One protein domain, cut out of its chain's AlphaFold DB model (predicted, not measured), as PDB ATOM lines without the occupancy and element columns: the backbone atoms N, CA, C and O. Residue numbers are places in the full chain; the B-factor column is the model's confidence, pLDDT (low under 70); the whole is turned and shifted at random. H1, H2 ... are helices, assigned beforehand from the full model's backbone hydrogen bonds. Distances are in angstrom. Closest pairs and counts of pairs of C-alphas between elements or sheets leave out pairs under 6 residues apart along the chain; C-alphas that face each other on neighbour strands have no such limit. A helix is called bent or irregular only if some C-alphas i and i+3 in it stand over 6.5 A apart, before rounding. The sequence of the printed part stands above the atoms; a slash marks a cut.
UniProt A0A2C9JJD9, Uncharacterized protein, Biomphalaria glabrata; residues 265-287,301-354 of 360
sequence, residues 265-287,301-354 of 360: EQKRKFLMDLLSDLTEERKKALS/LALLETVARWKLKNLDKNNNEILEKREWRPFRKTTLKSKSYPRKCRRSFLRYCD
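Overview. This is residues 265 to 287 and 301 to 354 of the 360 residues of an uncharacterized protein of Biomphalaria glabrata (UniProt A0A2C9JJD9). The four helices are arranged as a ring with few contacts: the long H1 makes one side, H2 crosses H1 with its line about perpendicular, and H3 and H4 lie opposite H1. Residues 316 to 324 lead from H2 to H3, and residues 334 to 342 lead from H3 to H4, which comes back to residues 266 to 270 of H1. The printed part has 77 residues, with H1, H2, H3 and H4 in that order, no named strand, and the class all helix. It is compact, with a radius of gyration of the C-alphas of 12.4 A, and spans 31 by 28 by 21 A.

Arrangement. H1, residues 265 to 287, touches H2, residues 301 to 315, with its residues 275 to 282 alone; the closest C-alphas are those of Thr 279 and Val 307, 5.9 A apart. Their lines stand at 72 degrees, only just about perpendicular. H2 only just touches H3, residues 325 to 333, with 3 pairs of C-alphas within 8 A; the closest are those of Leu 315 and Glu 327, 5.6 A apart. These two stand at a steep tilt of 64 degrees, opposite ways. H3 and H4, residues 343 to 353, are near each other. H4 touches H1, about perpendicular at 78 degrees, with the C-alphas of Lys 267 and Cys 345 closest at 6.2 A. H1 and H3 are apart, as are H2 and H4. Each O i to N i+4 pair is within hydrogen-bond range in H1, against 10 of 11 in H2, 3 of 5 in H3 and 5 of 7 in H4.

Along the chain. H1 begins at C-alpha 265 (1.672, 90.116, 140.838) and is 33.0 A long; H2 measures 22.0 A, H3 11.8 A and H4 16.5 A, ending at C-alpha 353 (5.015, 74.190, 134.576). H3 is only just irregular, with C-alphas 327 and 330 6.6 A apart; H4 is irregular, with C-alphas 347 and 350 7.3 A apart.

Size, cuts and confidence. The two C-alphas farthest apart, of Glu 265 and Asn 318, are 34.9 A apart. Residues 288 to 300 are not printed, and C-alphas 287 and 301 are 21.6 A apart across the cut. The links H2 to H3 and H3 to H4 are short. Mean pLDDT of the printed part is 84.0; residues 265 and 301 to 303 are under 70.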
ATOM      1  N   GLU A 265       0.563  89.165 140.668       69.25
ATOM      2  CA  GLU A 265       1.672  90.116 140.838       69.25
ATOM      3  C   GLU A 265       2.913  89.462 141.475       69.25
ATOM      4  O   GLU A 265       4.043  89.725 141.061       69.25
ATOM      5  N   GLN A 266       2.716  88.542 142.427       79.00
ATOM      6  CA  GLN A 266       3.809  87.775 143.037       79.00
ATOM      7  C   GLN A 266       4.372  86.726 142.076       79.00
ATOM      8  O   GLN A 266       5.582  86.510 142.077       79.00
ATOM      9  N   LYS A 267       3.517  86.097 141.256       81.50
ATOM     10  CA  LYS A 267       3.905  85.135 140.214       81.50
ATOM     11  C   LYS A 267       4.836  85.818 139.224       81.50
ATOM     12  O   LYS A 267       5.933  85.319 139.004       81.50
ATOM     13  N   ARG A 268       4.449  86.980 138.692       76.56
ATOM     14  CA  ARG A 268       5.278  87.693 137.713       76.56
ATOM     15  C   ARG A 268       6.576  88.219 138.314       76.56
ATOM     16  O   ARG A 268       7.619  87.998 137.712       76.56
ATOM     17  N   LYS A 269       6.544  88.829 139.507       76.81
ATOM     18  CA  LYS A 269       7.777  89.244 140.202       76.81
ATOM     19  C   LYS A 269       8.733  88.062 140.380       76.81
ATOM     20  O   LYS A 269       9.893  88.149 140.012       76.81
ATOM     21  N   PHE A 270       8.216  86.928 140.854       86.38
ATOM     22  CA  PHE A 270       8.995  85.703 141.001       86.38
ATOM     23  C   PHE A 270       9.597  85.205 139.677       86.38
ATOM     24  O   PHE A 270      10.761  84.819 139.665       86.38
ATOM     25  N   LEU A 271       8.834  85.206 138.579       85.25
ATOM     26  CA  LEU A 271       9.332  84.775 137.268       85.25
ATOM     27  C   LEU A 271      10.419  85.714 136.730       85.25
ATOM     28  O   LEU A 271      11.410  85.231 136.193       85.25
ATOM     29  N   MET A 272      10.266  87.028 136.915       81.88
ATOM     30  CA  MET A 272      11.266  88.016 136.502       81.88
ATOM     31  C   MET A 272      12.551  87.904 137.325       81.88
ATOM     32  O   MET A 272      13.633  87.843 136.747       81.88
ATOM     33  N   ASP A 273      12.438  87.789 138.652       83.56
ATOM     34  CA  ASP A 273      13.593  87.585 139.535       83.56
ATOM     35  C   ASP A 273      14.319  86.272 139.179       83.56
ATOM     36  O   ASP A 273      15.543  86.237 139.080       83.56
ATOM     37  N   LEU A 274      13.568  85.193 138.915       88.88
ATOM     38  CA  LEU A 274      14.134  83.912 138.490       88.88
ATOM     39  C   LEU A 274      14.876  84.029 137.155       88.88
ATOM     40  O   LEU A 274      15.989  83.528 137.032       88.88
ATOM     41  N   LEU A 275      14.284  84.681 136.154       85.81
ATOM     42  CA  LEU A 275      14.923  84.870 134.851       85.81
ATOM     43  C   LEU A 275      16.167  85.766 134.938       85.81
ATOM     44  O   LEU A 275      17.146  85.501 134.238       85.81
ATOM     45  N   SER A 276      16.163  86.775 135.811       82.75
ATOM     46  CA  SER A 276      17.343  87.604 136.088       82.75
ATOM     47  C   SER A 276      18.481  86.762 136.668       82.75
ATOM     48  O   SER A 276      19.582  86.760 136.118       82.75
ATOM     49  N   ASP A 277      18.198  85.959 137.697       86.56
ATOM     50  CA  ASP A 277      19.196  85.088 138.328       86.56
ATOM     51  C   ASP A 277      19.744  84.039 137.336       86.56
ATOM     52  O   ASP A 277      20.944  83.761 137.308       86.56
ATOM     53  N   LEU A 278      18.892  83.488 136.460       87.88
ATOM     54  CA  LEU A 278      19.323  82.585 135.384       87.88
ATOM     55  C   LEU A 278      20.173  83.293 134.319       87.88
ATOM     56  O   LEU A 278      21.084  82.686 133.753       87.88
ATOM     57  N   THR A 279      19.892  84.566 134.041       85.00
ATOM     58  CA  THR A 279      20.674  85.382 133.103       85.00
ATOM     59  C   THR A 279      22.078  85.621 133.647       85.00
ATOM     60  O   THR A 279      23.052  85.490 132.906       85.00
ATOM     61  N   GLU A 280      22.203  85.924 134.938       85.62
ATOM     62  CA  GLU A 280      23.496  86.044 135.616       85.62
ATOM     63  C   GLU A 280      24.253  84.712 135.635       85.62
ATOM     64  O   GLU A 280      25.446  84.682 135.328       85.62
ATOM     65  N   GLU A 281      23.560  83.599 135.903       87.75
ATOM     66  CA  GLU A 281      24.151  82.257 135.858       87.75
ATOM     67  C   GLU A 281      24.712  81.935 134.463       87.75
ATOM     68  O   GLU A 281      25.847  81.467 134.343       87.75
ATOM     69  N   ARG A 282      23.959  82.245 133.400       85.88
ATOM     70  CA  ARG A 282      24.410  82.067 132.014       85.88
ATOM     71  C   ARG A 282      25.599  82.959 131.677       85.88
ATOM     72  O   ARG A 282      26.546  82.481 131.061       85.88
ATOM     73  N   LYS A 283      25.563  84.240 132.063       84.62
ATOM     74  CA  LYS A 283      26.678  85.179 131.850       84.62
ATOM     75  C   LYS A 283      27.950  84.677 132.521       84.62
ATOM     76  O   LYS A 283      29.003  84.705 131.894       84.62
ATOM     77  N   LYS A 284      27.840  84.160 133.748       85.12
ATOM     78  CA  LYS A 284      28.965  83.560 134.467       85.12
ATOM     79  C   LYS A 284      29.517  82.334 133.732       85.12
ATOM     80  O   LYS A 284      30.712  82.287 133.462       85.12
ATOM     81  N   ALA A 285      28.652  81.405 133.324       82.69
ATOM     82  CA  ALA A 285      29.062  80.221 132.567       82.69
ATOM     83  C   ALA A 285      29.713  80.570 131.213       82.69
ATOM     84  O   ALA A 285      30.669  79.920 130.804       82.69
ATOM     85  N   LEU A 286      29.233  81.617 130.529       79.50
ATOM     86  CA  LEU A 286      29.852  82.131 129.302       79.50
ATOM     87  C   LEU A 286      31.202  82.803 129.581       79.50
ATOM     88  O   LEU A 286      32.150  82.566 128.844       79.50
ATOM     89  N   SER A 287      31.327  83.594 130.650       71.94
ATOM     90  CA  SER A 287      32.604  84.218 131.024       71.94
ATOM     91  C   SER A 287      33.676  83.200 131.426       71.94
ATOM     92  O   SER A 287      34.856  83.439 131.206       71.94
ATOM     93  N   LEU A 301      13.733  90.436 124.233       46.09
ATOM     94  CA  LEU A 301      12.744  89.341 124.239       46.09
ATOM     95  C   LEU A 301      13.381  87.978 123.906       46.09
ATOM     96  O   LEU A 301      13.107  86.989 124.586       46.09
ATOM     97  N   ALA A 302      14.303  87.942 122.936       59.53
ATOM     98  CA  ALA A 302      15.055  86.742 122.564       59.53
ATOM     99  C   ALA A 302      16.001  86.287 123.689       59.53
ATOM    100  O   ALA A 302      16.218  85.087 123.889       59.53
ATOM    101  N   LEU A 303      16.534  87.227 124.478       68.44
ATOM    102  CA  LEU A 303      17.437  86.918 125.585       68.44
ATOM    103  C   LEU A 303      16.776  86.034 126.655       68.44
ATOM    104  O   LEU A 303      17.391  85.059 127.090       68.44
ATOM    105  N   LEU A 304      15.534  86.332 127.052       70.19
ATOM    106  CA  LEU A 304      14.828  85.598 128.111       70.19
ATOM    107  C   LEU A 304      14.510  84.160 127.694       70.19
ATOM    108  O   LEU A 304      14.778  83.224 128.451       70.19
ATOM    109  N   GLU A 305      14.009  83.977 126.473       78.12
ATOM    110  CA  GLU A 305      13.770  82.648 125.909       78.12
ATOM    111  C   GLU A 305      15.079  81.858 125.801       78.12
ATOM    112  O   GLU A 305      15.161  80.705 126.231       78.12
ATOM    113  N   THR A 306      16.140  82.491 125.300       80.25
ATOM    114  CA  THR A 306      17.435  81.825 125.136       80.25
ATOM    115  C   THR A 306      18.039  81.427 126.485       80.25
ATOM    116  O   THR A 306      18.638  80.359 126.604       80.25
ATOM    117  N   VAL A 307      17.881  82.250 127.529       84.62
ATOM    118  CA  VAL A 307      18.313  81.925 128.899       84.62
ATOM    119  C   VAL A 307      17.513  80.749 129.464       84.62
ATOM    120  O   VAL A 307      18.107  79.834 130.037       84.62
ATOM    121  N   ALA A 308      16.193  80.730 129.269       85.62
ATOM    122  CA  ALA A 308      15.343  79.628 129.719       85.62
ATOM    123  C   ALA A 308      15.697  78.308 129.012       85.62
ATOM    124  O   ALA A 308      15.897  77.294 129.682       85.62
ATOM    125  N   ARG A 309      15.867  78.327 127.682       85.00
ATOM    126  CA  ARG A 309      16.300  77.164 126.882       85.00
ATOM    127  C   ARG A 309      17.690  76.675 127.281       85.00
ATOM    128  O   ARG A 309      17.894  75.478 127.456       85.00
ATOM    129  N   TRP A 310      18.634  77.597 127.483       88.62
ATOM    130  CA  TRP A 310      19.970  77.272 127.990       88.62
ATOM    131  C   TRP A 310      19.893  76.573 129.350       88.62
ATOM    132  O   TRP A 310      20.542  75.548 129.561       88.62
ATOM    133  N   LYS A 311      19.062  77.084 130.266       89.56
ATOM    134  CA  LYS A 311      18.910  76.474 131.587       89.56
ATOM    135  C   LYS A 311      18.258  75.097 131.505       89.56
ATOM    136  O   LYS A 311      18.710  74.198 132.205       89.56
ATOM    137  N   LEU A 312      17.239  74.931 130.661       89.88
ATOM    138  CA  LEU A 312      16.580  73.648 130.415       89.88
ATOM    139  C   LEU A 312      17.595  72.601 129.944       89.88
ATOM    140  O   LEU A 312      17.723  71.562 130.581       89.88
ATOM    141  N   LYS A 313      18.401  72.941 128.932       88.81
ATOM    142  CA  LYS A 313      19.466  72.081 128.397       88.81
ATOM    143  C   LYS A 313      20.529  71.705 129.437       88.81
ATOM    144  O   LYS A 313      21.070  70.614 129.399       88.81
ATOM    145  N   ASN A 314      20.833  72.590 130.388       89.00
ATOM    146  CA  ASN A 314      21.770  72.275 131.474       89.00
ATOM    147  C   ASN A 314      21.182  71.346 132.545       89.00
ATOM    148  O   ASN A 314      21.930  70.728 133.305       89.00
ATOM    149  N   LEU A 315      19.855  71.320 132.683       89.56
ATOM    150  CA  LEU A 315      19.165  70.463 133.643       89.56
ATOM    151  C   LEU A 315      18.857  69.088 133.052       89.56
ATOM    152  O   LEU A 315      18.973  68.103 133.780       89.56
ATOM    153  N   ASP A 316      18.504  69.048 131.771       90.44
ATOM    154  CA  ASP A 316      18.248  67.847 130.983       90.44
ATOM    155  C   ASP A 316      19.569  67.125 130.667       90.44
ATOM    156  O   ASP A 316      20.336  67.515 129.790       90.44
ATOM    157  N   LYS A 317      19.886  66.090 131.449       89.00
ATOM    158  CA  LYS A 317      21.168  65.376 131.341       89.00
ATOM    159  C   LYS A 317      21.123  64.268 130.305       89.00
ATOM    160  O   LYS A 317      22.172  63.881 129.791       89.00
ATOM    161  N   ASN A 318      19.942  63.702 130.078       88.19
ATOM    162  CA  ASN A 318      19.737  62.632 129.112       88.19
ATOM    163  C   ASN A 318      19.309  63.169 127.729       88.19
ATOM    164  O   ASN A 318      19.223  62.371 126.799       88.19
ATOM    165  N   ASN A 319      19.152  64.494 127.582       87.19
ATOM    166  CA  ASN A 319      18.777  65.209 126.358       87.19
ATOM    167  C   ASN A 319      17.466  64.694 125.750       87.19
ATOM    168  O   ASN A 319      17.340  64.596 124.529       87.19
ATOM    169  N   ASN A 320      16.513  64.303 126.596       89.19
ATOM    170  CA  ASN A 320      15.205  63.812 126.159       89.19
ATOM    171  C   ASN A 320      14.151  64.933 126.059       89.19
ATOM    172  O   ASN A 320      12.978  64.631 125.846       89.19
ATOM    173  N   GLU A 321      14.562  66.191 126.256       86.50
ATOM    174  CA  GLU A 321      13.743  67.408 126.271       86.50
ATOM    175  C   GLU A 321      12.682  67.456 127.387       86.50
ATOM    176  O   GLU A 321      11.844  68.359 127.429       86.50
ATOM    177  N   ILE A 322      12.731  66.512 128.330       87.06
ATOM    178  CA  ILE A 322      11.734  66.305 129.379       87.06
ATOM    179  C   ILE A 322      12.438  66.255 130.737       87.06
ATOM    180  O   ILE A 322      13.164  65.314 131.046       87.06
ATOM    181  N   LEU A 323      12.155  67.216 131.620       88.19
ATOM    182  CA  LEU A 323      12.826  67.267 132.918       88.19
ATOM    183  C   LEU A 323      12.250  66.248 133.897       88.19
ATOM    184  O   LEU A 323      11.259  66.477 134.588       88.19
ATOM    185  N   GLU A 324      12.954  65.146 134.103       89.69
ATOM    186  CA  GLU A 324      12.519  64.175 135.091       89.69
ATOM    187  C   GLU A 324      12.806  64.638 136.526       89.69
ATOM    188  O   GLU A 324      13.667  65.474 136.822       89.69
ATOM    189  N   LYS A 325      12.135  64.006 137.495       88.75
ATOM    190  CA  LYS A 325      12.320  64.298 138.928       88.75
ATOM    191  C   LYS A 325      13.774  64.251 139.395       88.75
ATOM    192  O   LYS A 325      14.106  64.883 140.396       88.75
ATOM    193  N   ARG A 326      14.647  63.484 138.743       87.56
ATOM    194  CA  ARG A 326      16.075  63.420 139.094       87.56
ATOM    195  C   ARG A 326      16.844  64.662 138.620       87.56
ATOM    196  O   ARG A 326      17.787  65.059 139.301       87.56
ATOM    197  N   GLU A 327      16.385  65.303 137.553       89.62
ATOM    198  CA  GLU A 327      17.035  66.401 136.829       89.62
ATOM    199  C   GLU A 327      16.633  67.775 137.365       89.62
ATOM    200  O   GLU A 327      17.496  68.593 137.687       89.62
ATOM    201  N   TRP A 328      15.339  68.008 137.619       89.12
ATOM    202  CA  TRP A 328      14.900  69.272 138.229       89.12
ATOM    203  C   TRP A 328      15.079  69.314 139.753       89.12
ATOM    204  O   TRP A 328      15.034  70.386 140.366       89.12
ATOM    205  N   ARG A 329      15.267  68.173 140.436       88.75
ATOM    206  CA  ARG A 329      15.387  68.135 141.911       88.75
ATOM    207  C   ARG A 329      16.577  68.937 142.451       88.75
ATOM    208  O   ARG A 329      16.372  69.610 143.467       88.75
ATOM    209  N   PRO A 330      17.777  68.900 141.844       89.25
ATOM    210  CA  PRO A 330      18.866  69.817 142.167       89.25
ATOM    211  C   PRO A 330      18.445  71.282 142.034       89.25
ATOM    212  O   PRO A 330      18.507  72.003 143.026       89.25
ATOM    213  N   PHE A 331      17.889  71.677 140.884       89.31
ATOM    214  CA  PHE A 331      17.402  73.038 140.619       89.31
ATOM    215  C   PHE A 331      16.385  73.526 141.660       89.31
ATOM    216  O   PHE A 331      16.469  74.644 142.173       89.31
ATOM    217  N   ARG A 332      15.466  72.646 142.074       88.56
ATOM    218  CA  ARG A 332      14.509  72.935 143.149       88.56
ATOM    219  C   ARG A 332      15.182  73.182 144.501       88.56
ATOM    220  O   ARG A 332      14.676  73.962 145.309       88.56
ATOM    221  N   LYS A 333      16.259  72.454 144.801       86.62
ATOM    222  CA  LYS A 333      16.957  72.508 146.093       86.62
ATOM    223  C   LYS A 333      17.972  73.644 146.180       86.62
ATOM    224  O   LYS A 333      18.219  74.089 147.300       86.62
ATOM    225  N   THR A 334      18.537  74.077 145.057       85.50
ATOM    226  CA  THR A 334      19.553  75.130 144.986       85.50
ATOM    227  C   THR A 334      18.915  76.445 144.544       85.50
ATOM    228  O   THR A 334      18.544  77.241 145.405       85.50
ATOM    229  N   THR A 335      18.687  76.631 143.243       83.50
ATOM    230  CA  THR A 335      18.223  77.885 142.633       83.50
ATOM    231  C   THR A 335      16.860  78.309 143.179       83.50
ATOM    232  O   THR A 335      16.739  79.353 143.816       83.50
ATOM    233  N   LEU A 336      15.835  77.454 143.077       85.31
ATOM    234  CA  LEU A 336      14.489  77.813 143.545       85.31
ATOM    235  C   LEU A 336      14.384  77.932 145.071       85.31
ATOM    236  O   LEU A 336      13.422  78.514 145.567       85.31
ATOM    237  N   LYS A 337      15.333  77.390 145.847       83.88
ATOM    238  CA  LYS A 337      15.322  77.476 147.320       83.88
ATOM    239  C   LYS A 337      15.875  78.811 147.836       83.88
ATOM    240  O   LYS A 337      15.834  79.034 149.053       83.88
ATOM    241  N   SER A 338      16.315  79.712 146.952       81.19
ATOM    242  CA  SER A 338      16.747  81.063 147.318       81.19
ATOM    243  C   SER A 338      15.708  81.776 148.186       81.19
ATOM    244  O   SER A 338      14.506  81.734 147.907       81.19
ATOM    245  N   LYS A 339      16.164  82.402 149.279       76.38
ATOM    246  CA  LYS A 339      15.302  83.142 150.217       76.38
ATOM    247  C   LYS A 339      14.699  84.410 149.593       76.38
ATOM    248  O   LYS A 339      13.755  84.929 150.180       76.38
ATOM    249  N   SER A 340      15.204  84.868 148.444       78.31
ATOM    250  CA  SER A 340      14.658  86.015 147.703       78.31
ATOM    251  C   SER A 340      13.259  85.741 147.137       78.31
ATOM    252  O   SER A 340      12.440  86.652 147.070       78.31
ATOM    253  N   TYR A 341      12.934  84.486 146.806       84.75
ATOM    254  CA  TYR A 341      11.653  84.145 146.184       84.75
ATOM    255  C   TYR A 341      10.524  83.880 147.194       84.75
ATOM    256  O   TYR A 341      10.723  83.155 148.183       84.75
ATOM    257  N   PRO A 342       9.280  84.327 146.913       84.75
ATOM    258  CA  PRO A 342       8.131  84.022 147.759       84.75
ATOM    259  C   PRO A 342       7.914  82.511 147.910       84.75
ATOM    260  O   PRO A 342       7.824  81.760 146.934       84.75
ATOM    261  N   ARG A 343       7.781  82.040 149.160       84.12
ATOM    262  CA  ARG A 343       7.760  80.601 149.498       84.12
ATOM    263  C   ARG A 343       6.680  79.814 148.757       84.12
ATOM    264  O   ARG A 343       6.928  78.661 148.408       84.12
ATOM    265  N   LYS A 344       5.497  80.406 148.570       85.69
ATOM    266  CA  LYS A 344       4.369  79.764 147.884       85.69
ATOM    267  C   LYS A 344       4.625  79.662 146.374       85.69
ATOM    268  O   LYS A 344       4.451  78.582 145.820       85.69
ATOM    269  N   CYS A 345       5.163  80.717 145.755       85.31
ATOM    270  CA  CYS A 345       5.486  80.754 144.327       85.31
ATOM    271  C   CYS A 345       6.550  79.708 143.956       85.31
ATOM    272  O   CYS A 345       6.273  78.808 143.168       85.31
ATOM    273  N   ARG A 346       7.705  79.693 144.640       87.38
ATOM    274  CA  ARG A 346       8.780  78.715 144.357       87.38
ATOM    275  C   ARG A 346       8.398  77.249 144.606       87.38
ATOM    276  O   ARG A 346       8.981  76.343 144.019       87.38
ATOM    277  N   ARG A 347       7.455  76.981 145.521       86.06
ATOM    278  CA  ARG A 347       6.990  75.613 145.830       86.06
ATOM    279  C   ARG A 347       6.017  75.091 144.787       86.06
ATOM    280  O   ARG A 347       6.038  73.894 144.512       86.06
ATOM    281  N   SER A 348       5.177  75.979 144.268       87.00
ATOM    282  CA  SER A 348       4.174  75.655 143.263       87.00
ATOM    283  C   SER A 348       4.724  75.739 141.836       87.00
ATOM    284  O   SER A 348       4.113  75.143 140.965       87.00
ATOM    285  N   PHE A 349       5.852  76.423 141.594       89.19
ATOM    286  CA  PHE A 349       6.383  76.708 140.251       89.19
ATOM    287  C   PHE A 349       6.522  75.474 139.355       89.19
ATOM    288  O   PHE A 349       5.910  75.431 138.300       89.19
ATOM    289  N   LEU A 350       7.234  74.432 139.796       88.44
ATOM    290  CA  LEU A 350       7.406  73.219 138.983       88.44
ATOM    291  C   LEU A 350       6.076  72.507 138.699       88.44
ATOM    292  O   LEU A 350       5.877  72.010 137.606       88.44
ATOM    293  N   ARG A 351       5.138  72.520 139.658       86.19
ATOM    294  CA  ARG A 351       3.782  71.979 139.460       86.19
ATOM    295  C   ARG A 351       2.955  72.833 138.494       86.19
ATOM    296  O   ARG A 351       1.982  72.366 137.936       86.19
ATOM    297  N   TYR A 352       3.276  74.112 138.377       85.44
ATOM    298  CA  TYR A 352       2.609  75.004 137.442       85.44
ATOM    299  C   TYR A 352       3.122  74.821 136.015       85.44
ATOM    300  O   TYR A 352       2.318  74.876 135.088       85.44
ATOM    301  N   CYS A 353       4.423  74.565 135.859       86.25
ATOM    302  CA  CYS A 353       5.015  74.190 134.576       86.25
ATOM    303  C   CYS A 353       4.533  72.804 134.102       86.25
ATOM    304  O   CYS A 353       4.324  72.619 132.911       86.25
ATOM    305  N   ASP A 354       4.292  71.881 135.037       86.50
ATOM    306  CA  ASP A 354       3.737  70.538 134.812       86.50
ATOM    307  C   ASP A 354       2.217  70.596 134.543       86.50
ATOM    308  O   ASP A 354       1.382  70.504 135.447       86.50
TER     309      ASP A 354